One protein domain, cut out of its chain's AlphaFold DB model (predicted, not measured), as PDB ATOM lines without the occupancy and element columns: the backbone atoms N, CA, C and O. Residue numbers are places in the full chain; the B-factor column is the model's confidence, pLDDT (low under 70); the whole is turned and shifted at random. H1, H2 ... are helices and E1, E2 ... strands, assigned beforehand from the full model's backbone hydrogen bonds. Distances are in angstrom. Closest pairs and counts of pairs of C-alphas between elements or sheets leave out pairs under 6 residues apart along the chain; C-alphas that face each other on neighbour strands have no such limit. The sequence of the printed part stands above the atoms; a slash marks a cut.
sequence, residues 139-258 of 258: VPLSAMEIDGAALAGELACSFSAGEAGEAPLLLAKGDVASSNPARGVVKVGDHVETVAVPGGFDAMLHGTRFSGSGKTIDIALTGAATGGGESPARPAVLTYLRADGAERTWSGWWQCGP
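This is residues 139 to 258 of the 258 residues of an uncharacterized protein of Luteimonas sp. MC1750 (UniProt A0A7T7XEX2). One sheet of eight strands is folded back on itself into a flattened, nearly closed barrel: E4, E3, E2 and E1 make one leaf, E7, E6 and E5 the other, E8 is the hinge, and the edge strands E4 and E5 come together opposite it. The short helix H1 lies outside and only grazes the sheet, near E3, E4 and E2. The printed part has 120 residues, with one named helix followed by eight named strands, E1 to E8; the sheet's order is E4 E3 E2 E1 E8 E7 E6 E5, all antiparallel, and the class is mostly strand. It is compact, with a radius of gyration of the C-alphas of 13.1 A and spans of 39 by 28 by 25 A.

Begin at the hinge, E8, residues 247 to 257, which bends by 70 degrees at residue 251. On one side look to E7, residues 234 to 242, where N 250 and O 238 are 2.7 A apart, within hydrogen-bond range. On the other side is E1, residues 155 to 161, where N 158 and O 255 are 2.9 A apart. From E1 a meander, each strand the antiparallel neighbour of the one before, runs through E2, residues 170 to 174 (N 157 to O 172, 2.8 A), E3, residues 182 to 188 (N 173 to O 183, 2.8 A), and E4, residues 191 to 197 (N 184 to O 195, 2.8 A). A second meander is E5, residues 208 to 212, E6, residues 215 to 221, then E7 and E8; N 210 and O 217 are 2.8 A apart, as are N 218 and O 239. The leaves face each other with 71 pairs of C-alphas within 11 A. At the edges, the closest C-alphas of E4 and E5 are those of Val 195 and Gly 212, 4.6 A apart, while E2 and E6 are apart. H1, residues 143 to 148, grazes the sheet with residues 145 to 148; the C-alphas of Glu 145 and Val 192 are 7.2 A apart, and every O i to N i+4 pair in H1 is within hydrogen-bond range.

Find C-alpha 143 at (-52.083, -54.348, 31.948), where H1 begins; it is 8.4 A long. E1 starts at C-alpha 155, (-57.259, -42.666, 41.865), and measures 20.2 A. E2 and E5 are shorter, 13.7 A and 13.6 A; E3, E4 and E6 measure 19.6 A, 20.3 A and 19.9 A. E7 is 25.2 A long, and E8 28.1 A, ending at C-alpha 257, (-54.262, -39.026, 38.534).

The C-alphas farthest apart are those of Gly 228 and Asp 244, 40.8 A. The printed part has no cut and ends at residue 258, the chain's last. The link from E6 to E7, residues 222 to 233, is long; its C-alphas lie 13 to 21 A from the mean of all C-alphas. The sheet is strongly twisted and curled. The mean pLDDT of the printed part is 93.9, and no printed residue is under 70.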
ATOM      1  N   VAL A 139     -39.347 -55.087  36.862       92.44
ATOM      2  CA  VAL A 139     -39.832 -55.247  35.490       92.44
ATOM      3  C   VAL A 139     -41.086 -54.388  35.315       92.44
ATOM      4  O   VAL A 139     -41.883 -54.311  36.252       92.44
ATOM      5  N   PRO A 140     -41.290 -53.740  34.155       95.50
ATOM      6  CA  PRO A 140     -42.538 -53.037  33.880       95.50
ATOM      7  C   PRO A 140     -43.761 -53.952  34.014       95.50
ATOM      8  O   PRO A 140     -43.760 -55.093  33.541       95.50
ATOM      9  N   LEU A 141     -44.799 -53.438  34.667       96.56
ATOM     10  CA  LEU A 141     -46.080 -54.107  34.848       96.56
ATOM     11  C   LEU A 141     -46.869 -54.098  33.539       96.56
ATOM     12  O   LEU A 141     -47.038 -53.061  32.897       96.56
ATOM     13  N   SER A 142     -47.406 -55.255  33.170       95.62
ATOM     14  CA  SER A 142     -48.388 -55.365  32.094       95.62
ATOM     15  C   SER A 142     -49.795 -54.996  32.575       95.62
ATOM     16  O   SER A 142     -50.115 -55.103  33.760       95.62
ATOM     17  N   ALA A 143     -50.678 -54.630  31.639       95.06
ATOM     18  CA  ALA A 143     -52.083 -54.348  31.948       95.06
ATOM     19  C   ALA A 143     -52.778 -55.541  32.631       95.06
ATOM     20  O   ALA A 143     -53.483 -55.366  33.616       95.06
ATOM     21  N   MET A 144     -52.494 -56.768  32.180       96.56
ATOM     22  CA  MET A 144     -53.052 -57.990  32.767       96.56
ATOM     23  C   MET A 144     -52.628 -58.193  34.229       96.56
ATOM     24  O   MET A 144     -53.423 -58.659  35.041       96.56
ATOM     25  N   GLU A 145     -51.386 -57.854  34.577       97.31
ATOM     26  CA  GLU A 145     -50.888 -57.945  35.956       97.31
ATOM     27  C   GLU A 145     -51.525 -56.883  36.859       97.31
ATOM     28  O   GLU A 145     -51.858 -57.175  38.007       97.31
ATOM     29  N   ILE A 146     -51.734 -55.673  36.331       97.38
ATOM     30  CA  ILE A 146     -52.419 -54.582  37.036       97.38
ATOM     31  C   ILE A 146     -53.888 -54.945  37.286       97.38
ATOM     32  O   ILE A 146     -54.358 -54.859  38.421       97.38
ATOM     33  N   ASP A 147     -54.598 -55.405  36.256       96.62
ATOM     34  CA  ASP A 147     -56.006 -55.796  36.354       96.62
ATOM     35  C   ASP A 147     -56.183 -57.000  37.289       96.62
ATOM     36  O   ASP A 147     -57.057 -57.006  38.160       96.62
ATOM     37  N   GLY A 148     -55.307 -58.001  37.165       96.62
ATOM     38  CA  GLY A 148     -55.308 -59.197  38.004       96.62
ATOM     39  C   GLY A 148     -55.047 -58.917  39.487       96.62
ATOM     40  O   GLY A 148     -55.475 -59.699  40.336       96.62
ATOM     41  N   ALA A 149     -54.398 -57.796  39.817       96.69
ATOM     42  CA  ALA A 149     -54.171 -57.378  41.197       96.69
ATOM     43  C   ALA A 149     -55.430 -56.833  41.892       96.69
ATOM     44  O   ALA A 149     -55.434 -56.726  43.121       96.69
ATOM     45  N   ALA A 150     -56.477 -56.480  41.133       96.56
ATOM     46  CA  ALA A 150     -57.759 -55.988  41.645       96.56
ATOM     47  C   ALA A 150     -57.611 -54.881  42.714       96.56
ATOM     48  O   ALA A 150     -58.244 -54.914  43.773       96.56
ATOM     49  N   LEU A 151     -56.743 -53.898  42.450       97.00
ATOM     50  CA  LEU A 151     -56.458 -52.812  43.387       97.00
ATOM     51  C   LEU A 151     -57.688 -51.912  43.608       97.00
ATOM     52  O   LEU A 151     -58.212 -51.289  42.677       97.00
ATOM     53  N   ALA A 152     -58.108 -51.805  44.870       95.25
ATOM     54  CA  ALA A 152     -59.129 -50.858  45.312       95.25
ATOM     55  C   ALA A 152     -58.580 -49.420  45.336       95.25
ATOM     56  O   ALA A 152     -57.394 -49.210  45.592       95.25
ATOM     57  N   GLY A 153     -59.450 -48.444  45.084       96.12
ATOM     58  CA  GLY A 153     -59.107 -47.023  45.060       96.12
ATOM     59  C   GLY A 153     -59.742 -46.288  43.882       96.12
ATOM     60  O   GLY A 153     -59.887 -46.864  42.795       96.12
ATOM     61  N   GLU A 154     -60.081 -45.022  44.102       94.69
ATOM     62  CA  GLU A 154     -60.617 -44.106  43.088       94.69
ATOM     63  C   GLU A 154     -59.542 -43.596  42.123       94.69
ATOM     64  O   GLU A 154     -59.781 -43.552  40.921       94.69
ATOM     65  N   LEU A 155     -58.356 -43.255  42.639       97.38
ATOM     66  CA  LEU A 155     -57.259 -42.666  41.865       97.38
ATOM     67  C   LEU A 155     -55.982 -43.494  41.993       97.38
ATOM     68  O   LEU A 155     -55.817 -44.282  42.934       97.38
ATOM     69  N   ALA A 156     -55.071 -43.308  41.040       97.56
ATOM     70  CA  ALA A 156     -53.822 -44.046  40.960       97.56
ATOM     71  C   ALA A 156     -52.605 -43.122  40.977       97.56
ATOM     72  O   ALA A 156     -52.638 -41.995  40.487       97.56
ATOM     73  N   CYS A 157     -51.499 -43.637  41.499       98.19
ATOM     74  CA  CYS A 157     -50.177 -43.112  41.224       98.19
ATOM     75  C   CYS A 157     -49.297 -44.207  40.625       98.19
ATOM     76  O   CYS A 157     -49.352 -45.364  41.055       98.19
ATOM     77  N   SER A 158     -48.473 -43.843  39.652       97.69
ATOM     78  CA  SER A 158     -47.570 -44.761  38.974       97.69
ATOM     79  C   SER A 158     -46.155 -44.201  38.891       97.69
ATOM     80  O   SER A 158     -45.941 -42.994  38.751       97.69
ATOM     81  N   PHE A 159     -45.180 -45.106  39.002       98.12
ATOM     82  CA  PHE A 159     -43.778 -44.824  38.735       98.12
ATOM     83  C   PHE A 159     -43.367 -45.521  37.442       98.12
ATOM     84  O   PHE A 159     -43.344 -46.755  37.406       98.12
ATOM     85  N   SER A 160     -43.002 -44.759  36.414       95.06
ATOM     86  CA  SER A 160     -42.308 -45.280  35.232       95.06
ATOM     87  C   SER A 160     -40.824 -44.960  35.338       95.06
ATOM     88  O   SER A 160     -40.427 -43.864  35.741       95.06
ATOM     89  N   ALA A 161     -39.993 -45.939  35.005       87.88
ATOM     90  CA  ALA A 161     -38.590 -45.677  34.752       87.88
ATOM     91  C   ALA A 161     -38.473 -45.261  33.282       87.88
ATOM     92  O   ALA A 161     -39.119 -45.889  32.454       87.88
ATOM     93  N   GLY A 162     -37.710 -44.212  32.986       78.25
ATOM     94  CA  GLY A 162     -37.482 -43.758  31.616       78.25
ATOM     95  C   GLY A 162     -38.286 -42.508  31.306       78.25
ATOM     96  O   GLY A 162     -38.131 -41.490  31.987       78.25
ATOM     97  N   GLU A 163     -39.121 -42.571  30.276       76.12
ATOM     98  CA  GLU A 163     -39.993 -41.465  29.880       76.12
ATOM     99  C   GLU A 163     -41.322 -41.493  30.658       76.12
ATOM    100  O   GLU A 163     -41.773 -42.512  31.200       76.12
ATOM    101  N   ALA A 164     -41.971 -40.333  30.754       75.75
ATOM    102  CA  ALA A 164     -43.276 -40.236  31.398       75.75
ATOM    103  C   ALA A 164     -44.348 -40.955  30.556       75.75
ATOM    104  O   ALA A 164     -44.468 -40.709  29.356       75.75
ATOM    105  N   GLY A 165     -45.160 -41.807  31.192       75.56
ATOM    106  CA  GLY A 165     -46.255 -42.537  30.535       75.56
ATOM    107  C   GLY A 165     -45.885 -43.917  29.981       75.56
ATOM    108  O   GLY A 165     -46.744 -44.593  29.417       75.56
ATOM    109  N   GLU A 166     -44.638 -44.360  30.155       86.62
ATOM    110  CA  GLU A 166     -44.242 -45.746  29.893       86.62
ATOM    111  C   GLU A 166     -44.867 -46.723  30.905       86.62
ATOM    112  O   GLU A 166     -45.435 -46.330  31.929       86.62
ATOM    113  N   ALA A 167     -44.771 -48.024  30.612       92.56
ATOM    114  CA  ALA A 167     -45.298 -49.065  31.489       92.56
ATOM    115  C   ALA A 167     -44.673 -48.959  32.898       92.56
ATOM    116  O   ALA A 167     -43.446 -48.901  33.031       92.56
ATOM    117  N   PRO A 168     -45.487 -48.923  33.969       97.06
ATOM    118  CA  PRO A 168     -44.980 -48.574  35.286       97.06
ATOM    119  C   PRO A 168     -44.231 -49.736  35.942       97.06
ATOM    120  O   PRO A 168     -44.646 -50.887  35.849       97.06
ATOM    121  N   LEU A 169     -43.164 -49.437  36.685       97.25
ATOM    122  CA  LEU A 169     -42.534 -50.398  37.598       97.25
ATOM    123  C   LEU A 169     -43.359 -50.589  38.880       97.25
ATOM    124  O   LEU A 169     -43.329 -51.657  39.484       97.25
ATOM    125  N   LEU A 170     -44.078 -49.547  39.301       98.44
ATOM    126  CA  LEU A 170     -44.953 -49.535  40.471       98.44
ATOM    127  C   LEU A 170     -46.254 -48.827  40.104       98.44
ATOM    128  O   LEU A 170     -46.216 -47.715  39.580       98.44
ATOM    129  N   LEU A 171     -47.391 -49.427  40.446       98.50
ATOM    130  CA  LEU A 171     -48.694 -48.769  40.400       98.50
ATOM    131  C   LEU A 171     -49.397 -48.955  41.737       98.50
ATOM    132  O   LEU A 171     -49.441 -50.064  42.266       98.50
ATOM    133  N   ALA A 172     -49.956 -47.880  42.280       98.56
ATOM    134  CA  ALA A 172     -50.704 -47.897  43.525       98.56
ATOM    135  C   ALA A 172     -52.006 -47.113  43.399       98.56
ATOM    136  O   ALA A 172     -52.067 -46.116  42.689       98.56
ATOM    137  N   LYS A 173     -53.041 -47.570  44.100       98.69
ATOM    138  CA  LYS A 173     -54.365 -46.957  44.134       98.69
ATOM    139  C   LYS A 173     -54.806 -46.685  45.564       98.69
ATOM    140  O   LYS A 173     -54.445 -47.417  46.489       98.69
ATOM    141  N   GLY A 174     -55.598 -45.634  45.731       98.31
ATOM    142  CA  GLY A 174     -56.211 -45.266  47.001       98.31
ATOM    143  C   GLY A 174     -57.442 -44.388  46.796       98.31
ATOM    144  O   GLY A 174     -57.658 -43.854  45.710       98.31
ATOM    145  N   ASP A 175     -58.244 -44.254  47.846       98.06
ATOM    146  CA  ASP A 175     -59.389 -43.340  47.869       98.06
ATOM    147  C   ASP A 175     -58.945 -41.947  48.328       98.06
ATOM    148  O   ASP A 175     -58.051 -41.824  49.178       98.06
ATOM    149  N   VAL A 176     -59.572 -40.904  47.785       96.56
ATOM    150  CA  VAL A 176     -59.311 -39.509  48.168       96.56
ATOM    151  C   VAL A 176     -59.845 -39.241  49.576       96.56
ATOM    152  O   VAL A 176     -60.909 -39.730  49.955       96.56
ATOM    153  N   ALA A 177     -59.109 -38.460  50.364       93.50
ATOM    154  CA  ALA A 177     -59.443 -38.070  51.732       93.50
ATOM    155  C   ALA A 177     -59.750 -39.260  52.666       93.50
ATOM    156  O   ALA A 177     -60.578 -39.159  53.575       93.50
ATOM    157  N   SER A 178     -59.079 -40.396  52.450       94.69
ATOM    158  CA  SER A 178     -59.328 -41.647  53.170       94.69
ATOM    159  C   SER A 178     -58.186 -42.025  54.108       94.69
ATOM    160  O   SER A 178     -57.009 -41.867  53.798       94.69
ATOM    161  N   SER A 179     -58.528 -42.607  55.260       93.38
ATOM    162  CA  SER A 179     -57.555 -43.245  56.155       93.38
ATOM    163  C   SER A 179     -57.268 -44.703  55.785       93.38
ATOM    164  O   SER A 179     -56.356 -45.307  56.355       93.38
ATOM    165  N   ASN A 180     -58.045 -45.292  54.867       96.19
ATOM    166  CA  ASN A 180     -57.787 -46.651  54.403       96.19
ATOM    167  C   ASN A 180     -56.431 -46.704  53.684       96.19
ATOM    168  O   ASN A 180     -56.055 -45.740  53.018       96.19
ATOM    169  N   PRO A 181     -55.669 -47.804  53.800       97.56
ATOM    170  CA  PRO A 181     -54.383 -47.891  53.129       97.56
ATOM    171  C   PRO A 181     -54.539 -47.845  51.608       97.56
ATOM    172  O   PRO A 181     -55.320 -48.622  51.053       97.56
ATOM    173  N   ALA A 182     -53.739 -47.014  50.942       98.38
ATOM    174  CA  ALA A 182     -53.483 -47.194  49.523       98.38
ATOM    175  C   ALA A 182     -52.674 -48.478  49.320       98.38
ATOM    176  O   ALA A 182     -51.797 -48.824  50.123       98.38
ATOM    177  N   ARG A 183     -52.982 -49.208  48.250       98.44
ATOM    178  CA  ARG A 183     -52.328 -50.473  47.905       98.44
ATOM    179  C   ARG A 183     -51.739 -50.383  46.516       98.44
ATOM    180  O   ARG A 183     -52.346 -49.808  45.623       98.44
ATOM    181  N   GLY A 184     -50.585 -50.999  46.331       98.38
ATOM    182  CA  GLY A 184     -49.928 -51.062  45.042       98.38
ATOM    183  C   GLY A 184     -49.327 -52.414  44.741       98.38
ATOM    184  O   GLY A 184     -49.276 -53.304  45.594       98.38
ATOM    185  N   VAL A 185     -48.872 -52.532  43.503       98.44
ATOM    186  CA  VAL A 185     -48.149 -53.681  42.982       98.44
ATOM    187  C   VAL A 185     -46.862 -53.253  42.304       98.44
ATOM    188  O   VAL A 185     -46.783 -52.187  41.698       98.44
ATOM    189  N   VAL A 186     -45.866 -54.119  42.414       97.94
ATOM    190  CA  VAL A 186     -44.559 -54.029  41.765       97.94
ATOM    191  C   VAL A 186     -44.236 -55.405  41.198       97.94
ATOM    192  O   VAL A 186     -44.587 -56.414  41.812       97.94
ATOM    193  N   LYS A 187     -43.562 -55.478  40.051       97.00
ATOM    194  CA  LYS A 187     -43.070 -56.754  39.524       97.00
ATOM    195  C   LYS A 187     -41.578 -56.900  39.781       97.00
ATOM    196  O   LYS A 187     -40.780 -56.084  39.320       97.00
ATOM    197  N   VAL A 188     -41.216 -57.947  40.515       93.69
ATOM    198  CA  VAL A 188     -39.841 -58.286  40.884       93.69
ATOM    199  C   VAL A 188     -39.486 -59.596  40.191       93.69
ATOM    200  O   VAL A 188     -40.062 -60.640  40.491       93.69
ATOM    201  N   GLY A 189     -38.575 -59.541  39.220       90.44
ATOM    202  CA  GLY A 189     -38.307 -60.673  38.333       90.44
ATOM    203  C   GLY A 189     -39.572 -61.121  37.589       90.44
ATOM    204  O   GLY A 189     -40.121 -60.384  36.770       90.44
ATOM    205  N   ASP A 190     -40.035 -62.333  37.874       87.56
ATOM    206  CA  ASP A 190     -41.216 -62.972  37.288       87.56
ATOM    207  C   ASP A 190     -42.454 -62.957  38.204       87.56
ATOM    208  O   ASP A 190     -43.494 -63.513  37.846       87.56
ATOM    209  N   HIS A 191     -42.384 -62.290  39.359       92.75
ATOM    210  CA  HIS A 191     -43.463 -62.263  40.343       92.75
ATOM    211  C   HIS A 191     -44.021 -60.858  40.568       92.75
ATOM    212  O   HIS A 191     -43.281 -59.883  40.689       92.75
ATOM    213  N   VAL A 192     -45.348 -60.763  40.666       96.88
ATOM    214  CA  VAL A 192     -46.038 -59.543  41.096       96.88
ATOM    215  C   VAL A 192     -46.185 -59.577  42.609       96.88
ATOM    216  O   VAL A 192     -46.735 -60.519  43.178       96.88
ATOM    217  N   GLU A 193     -45.713 -58.527  43.263       96.62
ATOM    218  CA  GLU A 193     -45.760 -58.383  44.706       96.62
ATOM    219  C   GLU A 193     -46.597 -57.174  45.116       96.62
ATOM    220  O   GLU A 193     -46.559 -56.123  44.478       96.62
ATOM    221  N   THR A 194     -47.313 -57.299  46.232       97.75
ATOM    222  CA  THR A 194     -48.123 -56.215  46.791       97.75
ATOM    223  C   THR A 194     -47.344 -55.381  47.802       97.75
ATOM    224  O   THR A 194     -46.443 -55.865  48.503       97.75
ATOM    225  N   VAL A 195     -47.720 -54.107  47.884       98.38
ATOM    226  CA  VAL A 195     -47.242 -53.136  48.869       98.38
ATOM    227  C   VAL A 195     -48.386 -52.222  49.316       98.38
ATOM    228  O   VAL A 195     -49.414 -52.127  48.646       98.38
ATOM    229  N   ALA A 196     -48.239 -51.554  50.458       98.31
ATOM    230  CA  ALA A 196     -49.243 -50.627  50.970       98.31
ATOM    231  C   ALA A 196     -48.625 -49.444  51.720       98.31
ATOM    232  O   ALA A 196     -47.503 -49.527  52.229       98.31
ATOM    233  N   VAL A 197     -49.393 -48.359  51.810       98.00
ATOM    234  CA  VAL A 197     -49.093 -47.173  52.618       98.00
ATOM    235  C   VAL A 197     -50.383 -46.674  53.288       98.00
ATOM    236  O   VAL A 197     -51.444 -46.719  52.663       98.00
ATOM    237  N   PRO A 198     -50.361 -46.258  54.567       97.12
ATOM    238  CA  PRO A 198     -51.535 -45.662  55.205       97.12
ATOM    239  C   PRO A 198     -51.902 -44.306  54.578       97.12
ATOM    240  O   PRO A 198     -51.016 -43.584  54.136       97.12
ATOM    241  N   GLY A 199     -53.188 -43.932  54.624       95.44
ATOM    242  CA  GLY A 199     -53.642 -42.573  54.279       95.44
ATOM    243  C   GLY A 199     -54.129 -42.360  52.841       95.44
ATOM    244  O   GLY A 199     -54.038 -41.242  52.340       95.44
ATOM    245  N   GLY A 200     -54.638 -43.408  52.186       96.62
ATOM    246  CA  GLY A 200     -55.341 -43.288  50.907       96.62
ATOM    247  C   GLY A 200     -54.503 -42.684  49.779       96.62
ATOM    248  O   GLY A 200     -53.280 -42.821  49.744       96.62
ATOM    249  N   PHE A 201     -55.181 -42.040  48.828       97.88
ATOM    250  CA  PHE A 201     -54.540 -41.402  47.677       97.88
ATOM    251  C   PHE A 201     -53.653 -40.214  48.072       97.88
ATOM    252  O   PHE A 201     -52.550 -40.068  47.543       97.88
ATOM    253  N   ASP A 202     -54.078 -39.402  49.040       96.75
ATOM    254  CA  ASP A 202     -53.348 -38.199  49.457       96.75
ATOM    255  C   ASP A 202     -51.951 -38.515  50.002       96.75
ATOM    256  O   ASP A 202     -51.008 -37.749  49.787       96.75
ATOM    257  N   ALA A 203     -51.779 -39.684  50.630       96.88
ATOM    258  CA  ALA A 203     -50.484 -40.162  51.110       96.88
ATOM    259  C   ALA A 203     -49.459 -40.432  49.992       96.88
ATOM    260  O   ALA A 203     -48.281 -40.643  50.287       96.88
ATOM    261  N   MET A 204     -49.881 -40.446  48.724       97.88
ATOM    262  CA  MET A 204     -49.034 -40.746  47.566       97.88
ATOM    263  C   MET A 204     -48.604 -39.497  46.770       97.88
ATOM    264  O   MET A 204     -47.628 -39.551  46.019       97.88
ATOM    265  N   LEU A 205     -49.286 -38.356  46.937       95.69
ATOM    266  CA  LEU A 205     -49.154 -37.170  46.068       95.69
ATOM    267  C   LEU A 205     -47.766 -36.514  46.058       95.69
ATOM    268  O   LEU A 205     -47.383 -35.839  45.096       95.69
ATOM    269  N   HIS A 206     -47.008 -36.662  47.140       94.31
ATOM    270  CA  HIS A 206     -45.754 -35.938  47.356       94.31
ATOM    271  C   HIS A 206     -44.533 -36.855  47.423       94.31
ATOM    272  O   HIS A 206     -43.496 -36.472  47.964       94.31
ATOM    273  N   GLY A 207     -44.648 -38.043  46.825       94.62
ATOM    274  CA  GLY A 207     -43.754 -39.147  47.131       94.62
ATOM    275  C   GLY A 207     -44.215 -39.851  48.402       94.62
ATOM    276  O   GLY A 207     -45.019 -39.321  49.173       94.62
ATOM    277  N   THR A 208     -43.783 -41.090  48.582       98.25
ATOM    278  CA  THR A 208     -44.318 -41.941  49.642       98.25
ATOM    279  C   THR A 208     -43.438 -43.153  49.894       98.25
ATOM    280  O   THR A 208     -42.540 -43.451  49.109       98.25
ATOM    281  N   ARG A 209     -43.706 -43.872  50.986       98.31
ATOM    282  CA  ARG A 209     -42.959 -45.070  51.369       98.31
ATOM    283  C   ARG A 209     -43.902 -46.245  51.569       98.31
ATOM    284  O   ARG A 209     -44.556 -46.368  52.605       98.31
ATOM    285  N   PHE A 210     -43.953 -47.121  50.576       98.56
ATOM    286  CA  PHE A 210     -44.744 -48.341  50.634       98.56
ATOM    287  C   PHE A 210     -43.992 -49.461  51.349       98.56
ATOM    288  O   PHE A 210     -42.772 -49.567  51.251       98.56
ATOM    289  N   SER A 211     -44.723 -50.354  52.013       97.88
ATOM    290  CA  SER A 211     -44.165 -51.545  52.662       97.88
ATOM    291  C   SER A 211     -44.996 -52.795  52.368       97.88
ATOM    292  O   SER A 211     -46.196 -52.707  52.105       97.88
ATOM    293  N   GLY A 212     -44.368 -53.972  52.395       95.00
ATOM    294  CA  GLY A 212     -45.054 -55.264  52.260       95.00
ATOM    295  C   GLY A 212     -44.071 -56.427  52.179       95.00
ATOM    296  O   GLY A 212     -43.014 -56.267  51.596       95.00
ATOM    297  N   SER A 213     -44.377 -57.594  52.753       90.69
ATOM    298  CA  SER A 213     -43.555 -58.826  52.670       90.69
ATOM    299  C   SER A 213     -42.034 -58.642  52.855       90.69
ATOM    300  O   SER A 213     -41.243 -59.214  52.114       90.69
ATOM    301  N   GLY A 214     -41.602 -57.823  53.821       92.06
ATOM    302  CA  GLY A 214     -40.170 -57.610  54.094       92.06
ATOM    303  C   GLY A 214     -39.435 -56.730  53.073       92.06
ATOM    304  O   GLY A 214     -38.210 -56.700  53.060       92.06
ATOM    305  N   LYS A 215     -40.154 -55.995  52.228       95.19
ATOM    306  CA  LYS A 215     -39.587 -54.958  51.358       95.19
ATOM    307  C   LYS A 215     -40.203 -53.603  51.660       95.19
ATOM    308  O   LYS A 215     -41.302 -53.491  52.212       95.19
ATOM    309  N   THR A 216     -39.466 -52.574  51.279       98.00
ATOM    310  CA  THR A 216     -39.891 -51.183  51.335       98.00
ATOM    311  C   THR A 216     -39.582 -50.516  50.006       98.00
ATOM    312  O   THR A 216     -38.508 -50.730  49.454       98.00
ATOM    313  N   ILE A 217     -40.509 -49.711  49.497       98.44
ATOM    314  CA  ILE A 217     -40.321 -48.928  48.275       98.44
ATOM    315  C   ILE A 217     -40.503 -47.463  48.624       98.44
ATOM    316  O   ILE A 217     -41.576 -47.064  49.069       98.44
ATOM    317  N   ASP A 218     -39.447 -46.685  48.445       98.56
ATOM    318  CA  ASP A 218     -39.429 -45.243  48.646       98.56
ATOM    319  C   ASP A 218     -39.588 -44.540  47.302       98.56
ATOM    320  O   ASP A 218     -38.876 -44.869  46.358       98.56
ATOM    321  N   ILE A 219     -40.512 -43.592  47.209       98.44
ATOM    322  CA  ILE A 219     -40.678 -42.709  46.058       98.44
ATOM    323  C   ILE A 219     -40.368 -41.293  46.521       98.44
ATOM    324  O   ILE A 219     -41.138 -40.705  47.281       98.44
ATOM    325  N   ALA A 220     -39.267 -40.732  46.033       96.38
ATOM    326  CA  ALA A 220     -38.830 -39.379  46.346       96.38
ATOM    327  C   ALA A 220     -38.931 -38.489  45.106       96.38
ATOM    328  O   ALA A 220     -38.343 -38.782  44.068       96.38
ATOM    329  N   LEU A 221     -39.658 -37.376  45.200       93.38
ATOM    330  CA  LEU A 221     -39.759 -36.409  44.105       93.38
ATOM    331  C   LEU A 221     -38.484 -35.570  44.025       93.38
ATOM    332  O   LEU A 221     -38.025 -35.037  45.033       93.38
ATOM    333  N   THR A 222     -37.928 -35.422  42.826       90.75
ATOM    334  CA  THR A 222     -36.645 -34.738  42.599       90.75
ATOM    335  C   THR A 222     -36.790 -33.383  41.913       90.75
ATOM    336  O   THR A 222     -35.807 -32.656  41.776       90.75
ATOM    337  N   GLY A 223     -38.007 -32.997  41.521       85.69
ATOM    338  CA  GLY A 223     -38.248 -31.723  40.853       85.69
ATOM    339  C   GLY A 223     -39.716 -31.321  40.720       85.69
ATOM    340  O   GLY A 223     -40.637 -31.927  41.287       85.69
ATOM    341  N   ALA A 224     -39.914 -30.228  39.983       85.25
ATOM    342  CA  ALA A 224     -41.228 -29.702  39.631       85.25
ATOM    343  C   ALA A 224     -41.915 -30.585  38.580       85.25
ATOM    344  O   ALA A 224     -41.255 -31.328  37.859       85.25
ATOM    345  N   ALA A 225     -43.244 -30.504  38.508       88.19
ATOM    346  CA  ALA A 225     -44.004 -31.208  37.487       88.19
ATOM    347  C   ALA A 225     -43.651 -30.716  36.078       88.19
ATOM    348  O   ALA A 225     -43.417 -29.522  35.872       88.19
ATOM    349  N   THR A 226     -43.653 -31.640  35.122       80.44
ATOM    350  CA  THR A 226     -43.343 -31.392  33.716       80.44
ATOM    351  C   THR A 226     -44.550 -31.769  32.862       80.44
ATOM    352  O   THR A 226     -45.174 -32.807  33.071       80.44
ATOM    353  N   GLY A 227     -44.874 -30.925  31.881       78.88
ATOM    354  CA  GLY A 227     -46.050 -31.091  31.024       78.88
ATOM    355  C   GLY A 227     -47.268 -30.294  31.500       78.88
ATOM    356  O   GLY A 227     -47.200 -29.536  32.466       78.88
ATOM    357  N   GLY A 228     -48.372 -30.420  30.766       76.69
ATOM    358  CA  GLY A 228     -49.663 -29.810  31.100       76.69
ATOM    359  C   GLY A 228     -50.699 -30.854  31.522       76.69
ATOM    360  O   GLY A 228     -50.432 -32.051  31.481       76.69
ATOM    361  N   GLY A 229     -51.898 -30.396  31.883       81.81
ATOM    362  CA  GLY A 229     -53.008 -31.253  32.317       81.81
ATOM    363  C   GLY A 229     -53.212 -31.263  33.832       81.81
ATOM    364  O   GLY A 229     -52.525 -30.555  34.565       81.81
ATOM    365  N   GLU A 230     -54.193 -32.042  34.286       81.12
ATOM    366  CA  GLU A 230     -54.590 -32.133  35.702       81.12
ATOM    367  C   GLU A 230     -53.610 -32.975  36.537       81.12
ATOM    368  O   GLU A 230     -53.399 -32.706  37.717       81.12
ATOM    369  N   SER A 231     -52.925 -33.918  35.883       87.56
ATOM    370  CA  SER A 231     -52.008 -34.880  36.503       87.56
ATOM    371  C   SER A 231     -50.643 -34.898  35.809       87.56
ATOM    372  O   SER A 231     -50.265 -35.913  35.215       87.56
ATOM    373  N   PRO A 232     -49.893 -33.780  35.812       91.25
ATOM    374  CA  PRO A 232     -48.584 -33.729  35.174       91.25
ATOM    375  C   PRO A 232     -47.585 -34.625  35.917       91.25
ATOM    376  O   PRO A 232     -47.556 -34.675  37.150       91.25
ATOM    377  N   ALA A 233     -46.741 -35.325  35.159       92.38
ATOM    378  CA  ALA A 233     -45.712 -36.189  35.719       92.38
ATOM    379  C   ALA A 233     -44.623 -35.364  36.423       92.38
ATOM    380  O   ALA A 233     -44.253 -34.273  35.985       92.38
ATOM    381  N   ARG A 234     -44.084 -35.887  37.525       93.81
ATOM    382  CA  ARG A 234     -43.014 -35.259  38.307       93.81
ATOM    383  C   ARG A 234     -41.764 -36.130  38.259       93.81
ATOM    384  O   ARG A 234     -41.893 -37.333  38.464       93.81
ATOM    385  N   PRO A 235     -40.566 -35.570  38.040       91.62
ATOM    386  CA  PRO A 235     -39.349 -36.359  38.112       91.62
ATOM    387  C   PRO A 235     -39.185 -36.888  39.541       91.62
ATOM    388  O   PRO A 235     -39.444 -36.179  40.524       91.62
ATOM    389  N   ALA A 236     -38.812 -38.156  39.646       93.94
ATOM    390  CA  ALA A 236     -38.783 -38.893  40.895       93.94
ATOM    391  C   ALA A 236     -37.692 -39.964  40.894       93.94
ATOM    392  O   ALA A 236     -37.129 -40.330  39.862       93.94
ATOM    393  N   VAL A 237     -37.412 -40.477  42.082       94.00
ATOM    394  CA  VAL A 237     -36.517 -41.596  42.324       94.00
ATOM    395  C   VAL A 237     -37.275 -42.657  43.111       94.00
ATOM    396  O   VAL A 237     -37.856 -42.354  44.152       94.00
ATOM    397  N   LEU A 238     -37.262 -43.890  42.612       97.94
ATOM    398  CA  LEU A 238     -37.739 -45.080  43.304       97.94
ATOM    399  C   LEU A 238     -36.552 -45.787  43.949       97.94
ATOM    400  O   LEU A 238     -35.632 -46.187  43.244       97.94
ATOM    401  N   THR A 239     -36.579 -46.018  45.256       97.12
ATOM    402  CA  THR A 239     -35.614 -46.881  45.949       97.12
ATOM    403  C   THR A 239     -36.327 -48.116  46.477       97.12
ATOM    404  O   THR A 239     -37.236 -48.021  47.296       97.12
ATOM    405  N   TYR A 240     -35.893 -49.290  46.033       97.31
ATOM    406  CA  TYR A 240     -36.359 -50.575  46.539       97.31
ATOM    407  C   TYR A 240     -35.372 -51.083  47.584       97.31
ATOM    408  O   TYR A 240     -34.191 -51.247  47.281       97.31
ATOM    409  N   LEU A 241     -35.861 -51.359  48.790       96.88
ATOM    410  CA  LEU A 241     -35.101 -51.942  49.889       96.88
ATOM    411  C   LEU A 241     -35.681 -53.307  50.244       96.88
ATOM    412  O   LEU A 241     -36.882 -53.437  50.493       96.88
ATOM    413  N   ARG A 242     -34.821 -54.315  50.319       94.94
ATOM    414  CA  ARG A 242     -35.161 -55.675  50.738       94.94
ATOM    415  C   ARG A 242     -34.716 -55.906  52.187       94.94
ATOM    416  O   ARG A 242     -33.808 -55.239  52.677       94.94
ATOM    417  N   ALA A 243     -35.361 -56.837  52.892       93.50
ATOM    418  CA  ALA A 243     -35.104 -57.102  54.314       93.50
ATOM    419  C   ALA A 243     -33.657 -57.509  54.634       93.50
ATOM    420  O   ALA A 243     -33.206 -57.304  55.756       93.50
ATOM    421  N   ASP A 244     -32.934 -58.078  53.669       91.50
ATOM    422  CA  ASP A 244     -31.522 -58.448  53.809       91.50
ATOM    423  C   ASP A 244     -30.567 -57.244  53.704       91.50
ATOM    424  O   ASP A 244     -29.353 -57.406  53.785       91.50
ATOM    425  N   GLY A 245     -31.102 -56.034  53.526       92.56
ATOM    426  CA  GLY A 245     -30.325 -54.813  53.349       92.56
ATOM    427  C   GLY A 245     -29.863 -54.583  51.913       92.56
ATOM    428  O   GLY A 245     -29.101 -53.643  51.689       92.56
ATOM    429  N   ALA A 246     -30.301 -55.399  50.943       93.69
ATOM    430  CA  ALA A 246     -30.107 -55.068  49.539       93.69
ATOM    431  C   ALA A 246     -30.954 -53.848  49.164       93.69
ATOM    432  O   ALA A 246     -32.152 -53.788  49.463       93.69
ATOM    433  N   GLU A 247     -30.351 -52.908  48.448       95.38
ATOM    434  CA  GLU A 247     -31.038 -51.755  47.887       95.38
ATOM    435  C   GLU A 247     -30.714 -51.562  46.410       95.38
ATOM    436  O   GLU A 247     -29.622 -51.872  45.928       95.38
ATOM    437  N   ARG A 248     -31.677 -51.007  45.679       94.25
ATOM    438  CA  ARG A 248     -31.484 -50.533  44.310       94.25
ATOM    439  C   ARG A 248     -32.359 -49.311  44.073       94.25
ATOM    440  O   ARG A 248     -33.405 -49.164  44.696       94.25
ATOM    441  N   THR A 249     -31.906 -48.415  43.205       93.06
ATOM    442  CA  THR A 249     -32.558 -47.125  42.963       93.06
ATOM    443  C   THR A 249     -32.774 -46.893  41.479       93.06
ATOM    444  O   THR A 249     -31.840 -47.148  40.725       93.06
ATOM    445  N   TRP A 250     -33.943 -46.378  41.088       92.31
ATOM    446  CA  TRP A 250     -34.319 -45.998  39.730       92.31
ATOM    447  C   TRP A 250     -34.718 -44.527  39.650       92.31
ATOM    448  O   TRP A 250     -35.552 -44.085  40.427       92.31
ATOM    449  N   SER A 251     -34.173 -43.781  38.695       88.31
ATOM    450  CA  SER A 251     -34.676 -42.463  38.301       88.31
ATOM    451  C   SER A 251     -35.833 -42.613  37.315       88.31
ATOM    452  O   SER A 251     -35.810 -43.489  36.458       88.31
ATOM    453  N   GLY A 252     -36.840 -41.757  37.407       90.12
ATOM    454  CA  GLY A 252     -37.999 -41.847  36.533       90.12
ATOM    455  C   GLY A 252     -39.026 -40.772  36.826       90.12
ATOM    456  O   GLY A 252     -38.684 -39.663  37.246       90.12
ATOM    457  N   TRP A 253     -40.290 -41.116  36.621       93.94
ATOM    458  CA  TRP A 253     -41.408 -40.194  36.733       93.94
ATOM    459  C   TRP A 253     -42.476 -40.747  37.657       93.94
ATOM    460  O   TRP A 253     -42.858 -41.909  37.561       93.94
ATOM    461  N   TRP A 254     -42.974 -39.887  38.538       97.06
ATOM    462  CA  TRP A 254     -44.125 -40.135  39.388       97.06
ATOM    463  C   TRP A 254     -45.318 -39.342  38.876       97.06
ATOM    464  O   TRP A 254     -45.263 -38.110  38.799       97.06
ATOM    465  N   GLN A 255     -46.397 -40.034  38.536       96.50
ATOM    466  CA  GLN A 255     -47.622 -39.420  38.038       96.50
ATOM    467  C   GLN A 255     -48.805 -39.896  38.873       96.50
ATOM    468  O   GLN A 255     -48.963 -41.093  39.079       96.50
ATOM    469  N   CYS A 256     -49.626 -38.960  39.348       96.62
ATOM    470  CA  CYS A 256     -50.810 -39.242  40.159       96.62
ATOM    471  C   CYS A 256     -52.047 -38.631  39.508       96.62
ATOM    472  O   CYS A 256     -52.063 -37.426  39.244       96.62
ATOM    473  N   GLY A 257     -53.078 -39.438  39.274       93.62
ATOM    474  CA  GLY A 257     -54.262 -39.026  38.534       93.62
ATOM    475  C   GLY A 257     -55.315 -40.120  38.366       93.62
ATOM    476  O   GLY A 257     -55.173 -41.200  38.948       93.62
ATOM    477  N   PRO A 258     -56.385 -39.808  37.616       86.25
ATOM    478  CA  PRO A 258     -57.405 -40.775  37.221       86.25
ATOM    479  C   PRO A 258     -56.885 -41.814  36.219       86.25
ATOM    480  O   PRO A 258     -55.935 -41.501  35.465       86.25
TER     481      PRO A 258